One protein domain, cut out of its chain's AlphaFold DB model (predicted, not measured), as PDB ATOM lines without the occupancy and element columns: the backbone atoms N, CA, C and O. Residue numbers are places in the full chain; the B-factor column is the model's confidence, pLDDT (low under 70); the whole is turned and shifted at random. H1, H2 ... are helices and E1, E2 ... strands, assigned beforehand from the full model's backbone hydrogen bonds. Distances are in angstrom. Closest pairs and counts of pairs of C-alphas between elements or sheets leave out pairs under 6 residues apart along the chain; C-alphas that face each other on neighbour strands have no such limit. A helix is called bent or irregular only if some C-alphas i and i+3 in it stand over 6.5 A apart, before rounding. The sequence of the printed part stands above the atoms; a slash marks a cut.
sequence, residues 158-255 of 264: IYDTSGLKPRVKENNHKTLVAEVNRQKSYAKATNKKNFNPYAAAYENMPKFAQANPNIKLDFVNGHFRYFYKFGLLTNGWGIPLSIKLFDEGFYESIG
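This is residues 158 to 255 of the 264 residues of the protein "DUF772 domain-containing protein" of Clostridium ljungdahlii (UniProt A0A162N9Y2). A strongly twisted sheet of four strands makes one end of an elongated model, and a two-helix arm, H1 with the shorter H2 packed steeply on it, makes the other end; the links from E1 to H1 and from H2 to E2 join the two. E3, long and sharply bent, is the spine of the sheet, with E1 on one side and E2 and E4 on the other, while the small helix H3 only grazes the sheet. The printed part has 98 residues with three named helices and four named strands, in the order E1, H1, H2, E2, E3, E4, H3, and its class is mixed. The sheet is branched and antiparallel, and E2, E3 and E4 form a meander, each strand the antiparallel neighbour of the one before. The whole is loose, with a radius of gyration of the C-alphas of 17.5 A, and spans 56 by 28 by 25 A, only just a rod.

E3, residues 223 to 235, is 26.0 A long and bends by 112 degrees at residue 226. E1, residues 158 to 164, begins at C-alpha 158 (-82.163, 68.347, -34.705) and is 19.1 A long. E2, residues 212 to 220, is 17.6 A long and bends by 60 degrees at residue 217. E4 covers residues 240 to 245 and is 14.0 A long. H1, residues 173 to 189, is 24.5 A long and ends at C-alpha 189 (-71.845, 27.757, -65.896). H2 covers residues 197 to 204 over 10.3 A. H3, residues 248 to 253, is 8.6 A long and ends at C-alpha 253 (-74.388, 51.693, -24.112).

E3 pairs in a staggered way, with E2 over residues 223 to 228, with E1 over 228 to 234 and with E4 over 230 to 234. E1 and E3 are antiparallel at 149 degrees, with N 160 and O 232 within hydrogen-bond range at 2.9 A. The hairpin E2 and E3 has N 218 and O 225 at 2.9 A. In the hairpin E3 and E4, N 231 and O 244 are 2.8 A apart. E2 and E4 are apart. The closest C-alphas of E2 and H3, Asn 214 and Glu 248, are 6.8 A apart. H1 and H2 touch, closest at the C-alphas of Gln 183 and Pro 197, 5.1 A apart. They run opposite ways at a steep tilt of 67 degrees, only just short of about perpendicular. H1 and H2 are not on the sheet. In H1, H2 and H3 every O i to N i+4 pair is within hydrogen-bond range.

The two C-alphas farthest apart are those of Asn 191 and Trp 237, at 57.2 A. The printed part has no cut, and no link is long. The mean pLDDT of the printed part is 91.8, and residue 255 alone is under 70.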
ATOM      1  N   ILE A 158     -81.939  69.191 -33.533       94.44
ATOM      2  CA  ILE A 158     -82.163  68.347 -34.705       94.44
ATOM      3  C   ILE A 158     -81.190  67.176 -34.627       94.44
ATOM      4  O   ILE A 158     -79.976  67.365 -34.572       94.44
ATOM      5  N   TYR A 159     -81.735  65.962 -34.609       94.94
ATOM      6  CA  TYR A 159     -80.953  64.736 -34.680       94.94
ATOM      7  C   TYR A 159     -81.065  64.131 -36.074       94.94
ATOM      8  O   TYR A 159     -82.169  63.881 -36.556       94.94
ATOM      9  N   ASP A 160     -79.922  63.868 -36.694       93.00
ATOM     10  CA  ASP A 160     -79.822  63.207 -37.992       93.00
ATOM     11  C   ASP A 160     -78.787  62.074 -37.934       93.00
ATOM     12  O   ASP A 160     -77.968  61.981 -37.014       93.00
ATOM     13  N   THR A 161     -78.809  61.192 -38.925       92.62
ATOM     14  CA  THR A 161     -77.838  60.110 -39.076       92.62
ATOM     15  C   THR A 161     -77.134  60.215 -40.415       92.62
ATOM     16  O   THR A 161     -77.729  60.505 -41.448       92.62
ATOM     17  N   SER A 162     -75.835  59.956 -40.418       93.69
ATOM     18  CA  SER A 162     -75.052  59.939 -41.645       93.69
ATOM     19  C   SER A 162     -73.928  58.913 -41.555       93.69
ATOM     20  O   SER A 162     -73.878  58.083 -40.643       93.69
ATOM     21  N   GLY A 163     -73.032  58.915 -42.537       94.12
ATOM     22  CA  GLY A 163     -71.948  57.947 -42.600       94.12
ATOM     23  C   GLY A 163     -70.721  58.475 -43.312       94.12
ATOM     24  O   GLY A 163     -70.792  59.053 -44.397       94.12
ATOM     25  N   LEU A 164     -69.566  58.225 -42.706       93.81
ATOM     26  CA  LEU A 164     -68.274  58.452 -43.332       93.81
ATOM     27  C   LEU A 164     -67.996  57.309 -44.303       93.81
ATOM     28  O   LEU A 164     -68.246  56.148 -43.983       93.81
ATOM     29  N   LYS A 165     -67.446  57.628 -45.476       93.31
ATOM     30  CA  LYS A 165     -67.002  56.633 -46.459       93.31
ATOM     31  C   LYS A 165     -65.507  56.339 -46.266       93.31
ATOM     32  O   LYS A 165     -64.671  57.067 -46.812       93.31
ATOM     33  N   PRO A 166     -65.135  55.280 -45.532       93.25
ATOM     34  CA  PRO A 166     -63.740  54.944 -45.295       93.25
ATOM     35  C   PRO A 166     -63.074  54.354 -46.544       93.25
ATOM     36  O   PRO A 166     -63.723  53.800 -47.440       93.25
ATOM     37  N   ARG A 167     -61.739  54.430 -46.579       92.00
ATOM     38  CA  ARG A 167     -60.894  53.828 -47.621       92.00
ATOM     39  C   ARG A 167     -60.625  52.346 -47.325       92.00
ATOM     40  O   ARG A 167     -59.494  51.964 -47.056       92.00
ATOM     41  N   VAL A 168     -61.670  51.521 -47.369       94.44
ATOM     42  CA  VAL A 168     -61.570  50.055 -47.216       94.44
ATOM     43  C   VAL A 168     -61.584  49.343 -48.570       94.44
ATOM     44  O   VAL A 168     -62.073  49.892 -49.565       94.44
ATOM     45  N   LYS A 169     -61.050  48.116 -48.624       93.38
ATOM     46  CA  LYS A 169     -60.972  47.298 -49.849       93.38
ATOM     47  C   LYS A 169     -62.345  47.132 -50.493       93.38
ATOM     48  O   LYS A 169     -62.476  47.203 -51.713       93.38
ATOM     49  N   GLU A 170     -63.371  46.942 -49.685       93.81
ATOM     50  CA  GLU A 170     -64.737  46.666 -50.099       93.81
ATOM     51  C   GLU A 170     -65.427  47.896 -50.713       93.81
ATOM     52  O   GLU A 170     -66.304  47.760 -51.562       93.81
ATOM     53  N   ASN A 171     -64.953  49.106 -50.391       93.81
ATOM     54  CA  ASN A 171     -65.391  50.355 -51.023       93.81
ATOM     55  C   ASN A 171     -64.709  50.639 -52.369       93.81
ATOM     56  O   ASN A 171     -65.086  51.590 -53.068       93.81
ATOM     57  N   ASN A 172     -63.713  49.838 -52.752       92.81
ATOM     58  CA  ASN A 172     -63.102  49.916 -54.070       92.81
ATOM     59  C   ASN A 172     -64.076  49.374 -55.126       92.81
ATOM     60  O   ASN A 172     -64.537  48.239 -55.034       92.81
ATOM     61  N   HIS A 173     -64.339  50.162 -56.171       88.62
ATOM     62  CA  HIS A 173     -65.216  49.764 -57.278       88.62
ATOM     63  C   HIS A 173     -64.806  48.425 -57.914       88.62
ATOM     64  O   HIS A 173     -65.666  47.655 -58.332       88.62
ATOM     65  N   LYS A 174     -63.501  48.114 -57.944       93.75
ATOM     66  CA  LYS A 174     -62.983  46.852 -58.487       93.75
ATOM     67  C   LYS A 174     -63.449  45.635 -57.690       93.75
ATOM     68  O   LYS A 174     -63.628  44.580 -58.284       93.75
ATOM     69  N   THR A 175     -63.667  45.781 -56.384       92.06
ATOM     70  CA  THR A 175     -64.110  44.685 -55.511       92.06
ATOM     71  C   THR A 175     -65.520  44.238 -55.881       92.06
ATOM     72  O   THR A 175     -65.730  43.063 -56.166       92.06
ATOM     73  N   LEU A 176     -66.459  45.182 -55.992       90.88
ATOM     74  CA  LEU A 176     -67.822  44.882 -56.441       90.88
ATOM     75  C   LEU A 176     -67.840  44.349 -57.880       90.88
ATOM     76  O   LEU A 176     -68.527  43.376 -58.166       90.88
ATOM     77  N   VAL A 177     -67.068  44.949 -58.792       93.69
ATOM     78  CA  VAL A 177     -67.004  44.494 -60.193       93.69
ATOM     79  C   VAL A 177     -66.490  43.057 -60.295       93.69
ATOM     80  O   VAL A 177     -67.041  42.265 -61.059       93.69
ATOM     81  N   ALA A 178     -65.460  42.702 -59.523       95.25
ATOM     82  CA  ALA A 178     -64.942  41.340 -59.477       95.25
ATOM     83  C   ALA A 178     -66.010  40.350 -58.993       95.25
ATOM     84  O   ALA A 178     -66.206  39.309 -59.622       95.25
ATOM     85  N   GLU A 179     -66.754  40.707 -57.944       95.00
ATOM     86  CA  GLU A 179     -67.831  39.872 -57.412       95.00
ATOM     87  C   GLU A 179     -68.992  39.726 -58.407       95.00
ATOM     88  O   GLU A 179     -69.421  38.613 -58.704       95.00
ATOM     89  N   VAL A 180     -69.431  40.815 -59.043       95.38
ATOM     90  CA  VAL A 180     -70.443  40.776 -60.114       95.38
ATOM     91  C   VAL A 180     -69.998  39.873 -61.270       95.38
ATOM     92  O   VAL A 180     -70.795  39.094 -61.793       95.38
ATOM     93  N   ASN A 181     -68.728  39.936 -61.676       96.38
ATOM     94  CA  ASN A 181     -68.196  39.082 -62.740       96.38
ATOM     95  C   ASN A 181     -68.131  37.604 -62.324       96.38
ATOM     96  O   ASN A 181     -68.413  36.725 -63.148       96.38
ATOM     97  N   ARG A 182     -67.831  37.320 -61.050       96.06
ATOM     98  CA  ARG A 182     -67.917  35.973 -60.469       96.06
ATOM     99  C   ARG A 182     -69.347  35.437 -60.558       96.06
ATOM    100  O   ARG A 182     -69.547  34.342 -61.081       96.06
ATOM    101  N   GLN A 183     -70.337  36.240 -60.163       96.06
ATOM    102  CA  GLN A 183     -71.756  35.875 -60.235       96.06
ATOM    103  C   GLN A 183     -72.239  35.660 -61.677       96.06
ATOM    104  O   GLN A 183     -72.935  34.685 -61.960       96.06
ATOM    105  N   LYS A 184     -71.820  36.508 -62.627       94.94
ATOM    106  CA  LYS A 184     -72.109  36.318 -64.064       94.94
ATOM    107  C   LYS A 184     -71.538  35.001 -64.596       94.94
ATOM    108  O   LYS A 184     -72.220  34.286 -65.329       94.94
ATOM    109  N   SER A 185     -70.305  34.669 -64.216       95.31
ATOM    110  CA  SER A 185     -69.645  33.425 -64.633       95.31
ATOM    111  C   SER A 185     -70.347  32.194 -64.053       95.31
ATOM    112  O   SER A 185     -70.593  31.230 -64.779       95.31
ATOM    113  N   TYR A 186     -70.750  32.256 -62.781       93.88
ATOM    114  CA  TYR A 186     -71.549  31.219 -62.126       93.88
ATOM    115  C   TYR A 186     -72.898  30.994 -62.827       93.88
ATOM    116  O   TYR A 186     -73.263  29.853 -63.116       93.88
ATOM    117  N   ALA A 187     -73.617  32.068 -63.165       94.06
ATOM    118  CA  ALA A 187     -74.893  31.982 -63.876       94.06
ATOM    119  C   ALA A 187     -74.750  31.305 -65.246       94.06
ATOM    120  O   ALA A 187     -75.568  30.457 -65.606       94.06
ATOM    121  N   LYS A 188     -73.675  31.633 -65.980       93.56
ATOM    122  CA  LYS A 188     -73.347  31.016 -67.272       93.56
ATOM    123  C   LYS A 188     -73.032  29.526 -67.126       93.56
ATOM    124  O   LYS A 188     -73.540  28.730 -67.906       93.56
ATOM    125  N   ALA A 189     -72.231  29.149 -66.129       94.00
ATOM    126  CA  ALA A 189     -71.845  27.757 -65.896       94.00
ATOM    127  C   ALA A 189     -73.022  26.873 -65.440       94.00
ATOM    128  O   ALA A 189     -73.049  25.684 -65.736       94.00
ATOM    129  N   THR A 190     -74.005  27.456 -64.746       92.88
ATOM    130  CA  THR A 190     -75.185  26.747 -64.207       92.88
ATOM    131  C   THR A 190     -76.455  26.918 -65.048       92.88
ATOM    132  O   THR A 190     -77.509  26.410 -64.676       92.88
ATOM    133  N   ASN A 191     -76.367  27.619 -66.183       91.19
ATOM    134  CA  ASN A 191     -77.464  27.871 -67.123       91.19
ATOM    135  C   ASN A 191     -78.726  28.504 -66.486       91.19
ATOM    136  O   ASN A 191     -79.859  28.239 -66.901       91.19
ATOM    137  N   LYS A 192     -78.547  29.358 -65.465       89.12
ATOM    138  CA  LYS A 192     -79.652  30.059 -64.789       89.12
ATOM    139  C   LYS A 192     -80.133  31.247 -65.631       89.12
ATOM    140  O   LYS A 192     -79.497  32.296 -65.644       89.12
ATOM    141  N   LYS A 193     -81.285  31.100 -66.297       79.88
ATOM    142  CA  LYS A 193     -81.870  32.144 -67.167       79.88
ATOM    143  C   LYS A 193     -82.393  33.379 -66.413       79.88
ATOM    144  O   LYS A 193     -82.245  34.484 -66.914       79.88
ATOM    145  N   ASN A 194     -82.935  33.202 -65.204       87.06
ATOM    146  CA  ASN A 194     -83.536  34.277 -64.394       87.06
ATOM    147  C   ASN A 194     -82.667  34.639 -63.177       87.06
ATOM    148  O   ASN A 194     -83.146  34.669 -62.046       87.06
ATOM    149  N   PHE A 195     -81.366  34.845 -63.383       91.25
ATOM    150  CA  PHE A 195     -80.431  35.177 -62.306       91.25
ATOM    151  C   PHE A 195     -79.998  36.642 -62.383       91.25
ATOM    152  O   PHE A 195     -79.500  37.083 -63.418       91.25
ATOM    153  N   ASN A 196     -80.151  37.385 -61.283       93.88
ATOM    154  CA  ASN A 196     -79.660  38.757 -61.166       93.88
ATOM    155  C   ASN A 196     -78.255  38.762 -60.528       93.88
ATOM    156  O   ASN A 196     -78.141  38.674 -59.303       93.88
ATOM    157  N   PRO A 197     -77.177  38.900 -61.323       91.81
ATOM    158  CA  PRO A 197     -75.815  38.846 -60.801       91.81
ATOM    159  C   PRO A 197     -75.459  40.037 -59.910       91.81
ATOM    160  O   PRO A 197     -74.528  39.926 -59.122       91.81
ATOM    161  N   TYR A 198     -76.165  41.167 -60.019       90.88
ATOM    162  CA  TYR A 198     -75.912  42.333 -59.172       90.88
ATOM    163  C   TYR A 198     -76.490  42.133 -57.776       90.88
ATOM    164  O   TYR A 198     -75.769  42.318 -56.802       90.88
ATOM    165  N   ALA A 199     -77.749  41.699 -57.676       91.56
ATOM    166  CA  ALA A 199     -78.371  41.391 -56.388       91.56
ATOM    167  C   ALA A 199     -77.581  40.304 -55.642       91.56
ATOM    168  O   ALA A 199     -77.187  40.508 -54.498       91.56
ATOM    169  N   ALA A 200     -77.229  39.215 -56.337       93.19
ATOM    170  CA  ALA A 200     -76.422  38.140 -55.765       93.19
ATOM    171  C   ALA A 200     -75.007  38.594 -55.369       93.19
ATOM    172  O   ALA A 200     -74.432  38.061 -54.424       93.19
ATOM    173  N   ALA A 201     -74.413  39.559 -56.081       92.75
ATOM    174  CA  ALA A 201     -73.110  40.097 -55.705       92.75
ATOM    175  C   ALA A 201     -73.198  40.884 -54.396       92.75
ATOM    176  O   ALA A 201     -72.400  40.638 -53.501       92.75
ATOM    177  N   TYR A 202     -74.184  41.775 -54.265       89.75
ATOM    178  CA  TYR A 202     -74.403  42.532 -53.030       89.75
ATOM    179  C   TYR A 202     -74.755  41.632 -51.843       89.75
ATOM    180  O   TYR A 202     -74.268  41.873 -50.744       89.75
ATOM    181  N   GLU A 203     -75.534  40.574 -52.061       90.50
ATOM    182  CA  GLU A 203     -75.852  39.581 -51.028       90.50
ATOM    183  C   GLU A 203     -74.610  38.803 -50.561       90.50
ATOM    184  O   GLU A 203     -74.474  38.494 -49.380       90.50
ATOM    185  N   ASN A 204     -73.667  38.533 -51.471       91.75
ATOM    186  CA  ASN A 204     -72.403  37.863 -51.151       91.75
ATOM    187  C   ASN A 204     -71.346  38.789 -50.530       91.75
ATOM    188  O   ASN A 204     -70.297  38.309 -50.091       91.75
ATOM    189  N   MET A 205     -71.567  40.104 -50.514       91.31
ATOM    190  CA  MET A 205     -70.619  41.023 -49.899       91.31
ATOM    191  C   MET A 205     -70.666  40.901 -48.367       91.31
ATOM    192  O   MET A 205     -71.747  40.804 -47.786       91.31
ATOM    193  N   PRO A 206     -69.511  40.929 -47.674       93.69
ATOM    194  CA  PRO A 206     -69.477  40.880 -46.215       93.69
ATOM    195  C   PRO A 206     -70.322  41.991 -45.582       93.69
ATOM    196  O   PRO A 206     -70.248  43.139 -46.009       93.69
ATOM    197  N   LYS A 207     -71.070  41.703 -44.515       92.94
ATOM    198  CA  LYS A 207     -71.852  42.745 -43.816       92.94
ATOM    199  C   LYS A 207     -70.974  43.822 -43.166       92.94
ATOM    200  O   LYS A 207     -71.417  44.953 -42.980       92.94
ATOM    201  N   PHE A 208     -69.729  43.473 -42.858       94.50
ATOM    202  CA  PHE A 208     -68.752  44.320 -42.185       94.50
ATOM    203  C   PHE A 208     -67.454  44.359 -42.983       94.50
ATOM    204  O   PHE A 208     -67.094  43.367 -43.620       94.50
ATOM    205  N   ALA A 209     -66.750  45.488 -42.955       94.69
ATOM    206  CA  ALA A 209     -65.431  45.573 -43.565       94.69
ATOM    207  C   ALA A 209     -64.419  44.757 -42.756       94.69
ATOM    208  O   ALA A 209     -64.432  44.768 -41.525       94.69
ATOM    209  N   GLN A 210     -63.478  44.116 -43.444       93.81
ATOM    210  CA  GLN A 210     -62.441  43.312 -42.800       93.81
ATOM    211  C   GLN A 210     -61.536  44.146 -41.877       93.81
ATOM    212  O   GLN A 210     -61.043  43.641 -40.875       93.81
ATOM    213  N   ALA A 211     -61.297  45.414 -42.224       93.06
ATOM    214  CA  ALA A 211     -60.383  46.285 -41.485       93.06
ATOM    215  C   ALA A 211     -60.952  46.787 -40.147       93.06
ATOM    216  O   ALA A 211     -60.185  47.079 -39.236       93.06
ATOM    217  N   ASN A 212     -62.276  46.937 -40.045       92.31
ATOM    218  CA  ASN A 212     -62.945  47.400 -38.832       92.31
ATOM    219  C   ASN A 212     -64.429  46.979 -38.876       92.31
ATOM    220  O   ASN A 212     -65.143  47.417 -39.785       92.31
ATOM    221  N   PRO A 213     -64.916  46.190 -37.900       92.12
ATOM    222  CA  PRO A 213     -66.294  45.702 -37.881       92.12
ATOM    223  C   PRO A 213     -67.351  46.805 -37.683       92.12
ATOM    224  O   PRO A 213     -68.515  46.607 -38.029       92.12
ATOM    225  N   ASN A 214     -66.969  47.991 -37.202       92.50
ATOM    226  CA  ASN A 214     -67.871  49.146 -37.095       92.50
ATOM    227  C   ASN A 214     -68.194  49.774 -38.461       92.50
ATOM    228  O   ASN A 214     -69.135  50.559 -38.586       92.50
ATOM    229  N   ILE A 215     -67.442  49.415 -39.503       94.75
ATOM    230  CA  ILE A 215     -67.702  49.820 -40.880       94.75
ATOM    231  C   ILE A 215     -68.640  48.784 -41.513       94.75
ATOM    232  O   ILE A 215     -68.237  47.648 -41.777       94.75
ATOM    233  N   LYS A 216     -69.885  49.177 -41.790       93.81
ATOM    234  CA  LYS A 216     -70.965  48.266 -42.210       93.81
ATOM    235  C   LYS A 216     -71.399  48.542 -43.644       93.81
ATOM    236  O   LYS A 216     -71.431  49.702 -44.052       93.81
ATOM    237  N   LEU A 217     -71.738  47.491 -44.390       93.25
ATOM    238  CA  LEU A 217     -72.404  47.611 -45.688       93.25
ATOM    239  C   LEU A 217     -73.841  48.091 -45.459       93.25
ATOM    240  O   LEU A 217     -74.619  47.394 -44.813       93.25
ATOM    241  N   ASP A 218     -74.175  49.277 -45.958       92.56
ATOM    242  CA  ASP A 218     -75.471  49.908 -45.710       92.56
ATOM    243  C   ASP A 218     -75.837  50.935 -46.796       92.56
ATOM    244  O   ASP A 218     -74.997  51.327 -47.618       92.56
ATOM    245  N   PHE A 219     -77.093  51.384 -46.796       91.25
ATOM    246  CA  PHE A 219     -77.577  52.492 -47.613       91.25
ATOM    247  C   PHE A 219     -77.503  53.802 -46.823       91.25
ATOM    248  O   PHE A 219     -78.309  54.052 -45.932       91.25
ATOM    249  N   VAL A 220     -76.540  54.659 -47.161       92.12
ATOM    250  CA  VAL A 220     -76.339  55.951 -46.493       92.12
ATOM    251  C   VAL A 220     -76.143  57.040 -47.541       92.12
ATOM    252  O   VAL A 220     -75.403  56.851 -48.508       92.12
ATOM    253  N   ASN A 221     -76.808  58.186 -47.361       88.38
ATOM    254  CA  ASN A 221     -76.714  59.358 -48.243       88.38
ATOM    255  C   ASN A 221     -76.907  59.024 -49.740       88.38
ATOM    256  O   ASN A 221     -76.167  59.512 -50.593       88.38
ATOM    257  N   GLY A 222     -77.857  58.141 -50.072       89.44
ATOM    258  CA  GLY A 222     -78.139  57.758 -51.464       89.44
ATOM    259  C   GLY A 222     -77.168  56.733 -52.070       89.44
ATOM    260  O   GLY A 222     -77.173  56.507 -53.282       89.44
ATOM    261  N   HIS A 223     -76.310  56.109 -51.262       90.38
ATOM    262  CA  HIS A 223     -75.295  55.171 -51.730       90.38
ATOM    263  C   HIS A 223     -75.309  53.874 -50.919       90.38
ATOM    264  O   HIS A 223     -75.267  53.910 -49.697       90.38
ATOM    265  N   PHE A 224     -75.283  52.725 -51.604       90.50
ATOM    266  CA  PHE A 224     -75.169  51.405 -50.973       90.50
ATOM    267  C   PHE A 224     -73.710  50.928 -50.967       90.50
ATOM    268  O   PHE A 224     -73.191  50.495 -52.000       90.50
ATOM    269  N   ARG A 225     -73.006  51.119 -49.847       93.00
ATOM    270  CA  ARG A 225     -71.552  50.891 -49.694       93.00
ATOM    271  C   ARG A 225     -71.195  50.659 -48.223       93.00
ATOM    272  O   ARG A 225     -72.070  50.614 -47.372       93.00
ATOM    273  N   TYR A 226     -69.907  50.529 -47.915       95.31
ATOM    274  CA  TYR A 226     -69.445  50.439 -46.536       95.31
ATOM    275  C   TYR A 226     -69.288  51.823 -45.920       95.31
ATOM    276  O   TYR A 226     -68.549  52.656 -46.458       95.31
ATOM    277  N   PHE A 227     -69.922  52.042 -44.775       96.00
ATOM    278  CA  PHE A 227     -69.890  53.306 -44.048       96.00
ATOM    279  C   PHE A 227     -69.556  53.101 -42.577       96.00
ATOM    280  O   PHE A 227     -69.967  52.117 -41.964       96.00
ATOM    281  N   TYR A 228     -68.847  54.071 -42.006       95.12
ATOM    282  CA  TYR A 228     -68.807  54.254 -40.561       95.12
ATOM    283  C   TYR A 228     -69.929  55.227 -40.198       95.12
ATOM    284  O   TYR A 228     -69.826  56.427 -40.472       95.12
ATOM    285  N   LYS A 229     -71.036  54.689 -39.684       94.31
ATOM    286  CA  LYS A 229     -72.238  55.470 -39.384       94.31
ATOM    287  C   LYS A 229     -72.079  56.278 -38.103       94.31
ATOM    288  O   LYS A 229     -71.377  55.861 -37.183       94.31
ATOM    289  N   PHE A 230     -72.754  57.414 -38.054       94.00
ATOM    290  CA  PHE A 230     -72.788  58.278 -36.887       94.00
ATOM    291  C   PHE A 230     -74.114  59.028 -36.794       94.00
ATOM    292  O   PHE A 230     -74.756  59.309 -37.807       94.00
ATOM    293  N   GLY A 231     -74.492  59.369 -35.568       93.69
ATOM    294  CA  GLY A 231     -75.526  60.347 -35.270       93.69
ATOM    295  C   GLY A 231     -74.909  61.735 -35.151       93.69
ATOM    296  O   GLY A 231     -73.827  61.889 -34.577       93.69
ATOM    297  N   LEU A 232     -75.597  62.731 -35.691       94.12
ATOM    298  CA  LEU A 232     -75.246  64.140 -35.622       94.12
ATOM    299  C   LEU A 232     -76.380  64.878 -34.911       94.12
ATOM    300  O   LEU A 232     -77.529  64.808 -35.333       94.12
ATOM    301  N   LEU A 233     -76.039  65.590 -33.843       94.44
ATOM    302  CA  LEU A 233     -76.934  66.534 -33.191       94.44
ATOM    303  C   LEU A 233     -76.532  67.942 -33.618       94.44
ATOM    304  O   LEU A 233     -75.380  68.333 -33.411       94.44
ATOM    305  N   THR A 234     -77.463  68.700 -34.184       94.50
ATOM    306  CA  THR A 234     -77.281  70.121 -34.495       94.50
ATOM    307  C   THR A 234     -78.326  70.965 -33.788       94.50
ATOM    308  O   THR A 234     -79.361  70.452 -33.358       94.50
ATOM    309  N   ASN A 235     -78.085  72.274 -33.716       93.62
ATOM    310  CA  ASN A 235     -79.179  73.200 -33.451       93.62
ATOM    311  C   ASN A 235     -80.027  73.466 -34.717       93.62
ATOM    312  O   ASN A 235     -79.705  72.977 -35.806       93.62
ATOM    313  N   GLY A 236     -81.083  74.272 -34.597       90.81
ATOM    314  CA  GLY A 236     -81.950  74.684 -35.707       90.81
ATOM    315  C   GLY A 236     -81.287  75.588 -36.754       90.81
ATOM    316  O   GLY A 236     -81.826  75.743 -37.847       90.81
ATOM    317  N   TRP A 237     -80.098  76.136 -36.480       89.06
ATOM    318  CA  TRP A 237     -79.257  76.806 -37.486       89.06
ATOM    319  C   TRP A 237     -78.314  75.843 -38.223       89.06
ATOM    320  O   TRP A 237     -77.568  76.261 -39.109       89.06
ATOM    321  N   GLY A 238     -78.326  74.554 -37.867       88.50
ATOM    322  CA  GLY A 238     -77.448  73.537 -38.444       88.50
ATOM    323  C   GLY A 238     -76.031  73.532 -37.865       88.50
ATOM    324  O   GLY A 238     -75.137  72.935 -38.462       88.50
ATOM    325  N   ILE A 239     -75.798  74.178 -36.717       90.12
ATOM    326  CA  ILE A 239     -74.500  74.157 -36.033       90.12
ATOM    327  C   ILE A 239     -74.322  72.809 -35.321       90.12
ATOM    328  O   ILE A 239     -75.166  72.461 -34.491       90.12
ATOM    329  N   PRO A 240     -73.251  72.041 -35.607       91.44
ATOM    330  CA  PRO A 240     -72.983  70.776 -34.931       91.44
ATOM    331  C   PRO A 240     -72.727  70.958 -33.434       91.44
ATOM    332  O   PRO A 240     -71.843  71.712 -33.038       91.44
ATOM    333  N   LEU A 241     -73.468  70.213 -32.615       92.12
ATOM    334  CA  LEU A 241     -73.336  70.187 -31.157       92.12
ATOM    335  C   LEU A 241     -72.699  68.886 -30.662       92.12
ATOM    336  O   LEU A 241     -71.984  68.875 -29.666       92.12
ATOM    337  N   SER A 242     -72.966  67.768 -31.338       91.62
ATOM    338  CA  SER A 242     -72.414  66.467 -30.963       91.62
ATOM    339  C   SER A 242     -72.387  65.514 -32.146       91.62
ATOM    340  O   SER A 242     -73.307  65.495 -32.964       91.62
ATOM    341  N   ILE A 243     -71.339  64.694 -32.216       91.62
ATOM    342  CA  ILE A 243     -71.217  63.591 -33.167       91.62
ATOM    343  C   ILE A 243     -70.974  62.317 -32.363       91.62
ATOM    344  O   ILE A 243     -70.066  62.257 -31.533       91.62
ATOM    345  N   LYS A 244     -71.781  61.285 -32.611       91.19
ATOM    346  CA  LYS A 244     -71.645  59.972 -31.973       91.19
ATOM    347  C   LYS A 244     -71.510  58.891 -33.027       91.19
ATOM    348  O   LYS A 244     -72.443  58.646 -33.786       91.19
ATOM    349  N   LEU A 245     -70.345  58.255 -33.068       91.62
ATOM    350  CA  LEU A 245     -70.097  57.113 -33.939       91.62
ATOM    351  C   LEU A 245     -70.930  55.915 -33.466       91.62
ATOM    352  O   LEU A 245     -71.061  55.681 -32.268       91.62
ATOM    353  N   PHE A 246     -71.493  55.157 -34.403       90.88
ATOM    354  CA  PHE A 246     -72.227  53.922 -34.112       90.88
ATOM    355  C   PHE A 246     -71.261  52.737 -34.083       90.88
ATOM    356  O   PHE A 246     -71.311  51.846 -34.935       90.88
ATOM    357  N   ASP A 247     -70.326  52.784 -33.141       89.38
ATOM    358  CA  ASP A 247     -69.387  51.706 -32.857       89.38
ATOM    359  C   ASP A 247     -69.914  50.741 -31.790       89.38
ATOM    360  O   ASP A 247     -71.024  50.887 -31.276       89.38
ATOM    361  N   GLU A 248     -69.128  49.710 -31.497       86.06
ATOM    362  CA  GLU A 248     -69.422  48.720 -30.462       86.06
ATOM    363  C   GLU A 248     -69.780  49.373 -29.120       86.06
ATOM    364  O   GLU A 248     -70.822  49.047 -28.561       86.06
ATOM    365  N   GLY A 249     -69.022  50.384 -28.680       86.31
ATOM    366  CA  GLY A 249     -69.301  51.105 -27.435       86.31
ATOM    367  C   GLY A 249     -70.660  51.814 -27.436       86.31
ATOM    368  O   GLY A 249     -71.376  51.793 -26.433       86.31
ATOM    369  N   PHE A 250     -71.075  52.395 -28.567       86.75
ATOM    370  CA  PHE A 250     -72.431  52.932 -28.710       86.75
ATOM    371  C   PHE A 250     -73.498  51.839 -28.546       86.75
ATOM    372  O   PHE A 250     -74.438  52.018 -27.769       86.75
ATOM    373  N   TYR A 251     -73.353  50.703 -29.235       83.81
ATOM    374  CA  TYR A 251     -74.328  49.608 -29.162       83.81
ATOM    375  C   TYR A 251     -74.353  48.915 -27.793       83.81
ATOM    376  O   TYR A 251     -75.410  48.476 -27.345       83.81
ATOM    377  N   GLU A 252     -73.222  48.855 -27.096       86.69
ATOM    378  CA  GLU A 252     -73.159  48.402 -25.707       86.69
ATOM    379  C   GLU A 252     -73.916  49.356 -24.775       86.69
ATOM    380  O   GLU A 252     -74.679  48.905 -23.919       86.69
ATOM    381  N   SER A 253     -73.773  50.673 -24.976       84.12
ATOM    382  CA  SER A 253     -74.388  51.693 -24.112       84.12
ATOM    383  C   SER A 253     -75.921  51.702 -24.146       84.12
ATOM    384  O   SER A 253     -76.561  52.039 -23.149       84.12
ATOM    385  N   ILE A 254     -76.526  51.306 -25.268       80.50
ATOM    386  CA  ILE A 254     -77.987  51.215 -25.409       80.50
ATOM    387  C   ILE A 254     -78.553  49.904 -24.828       80.50
ATOM    388  O   ILE A 254     -79.767  49.796 -24.630       80.50
ATOM    389  N   GLY A 255     -77.683  48.939 -24.502       68.75
ATOM    390  CA  GLY A 255     -78.039  47.583 -24.087       68.75
ATOM    391  C   GLY A 255     -78.686  46.764 -25.210       68.75
ATOM    392  O   GLY A 255     -79.053  47.285 -26.261       68.75
TER     393      GLY A 255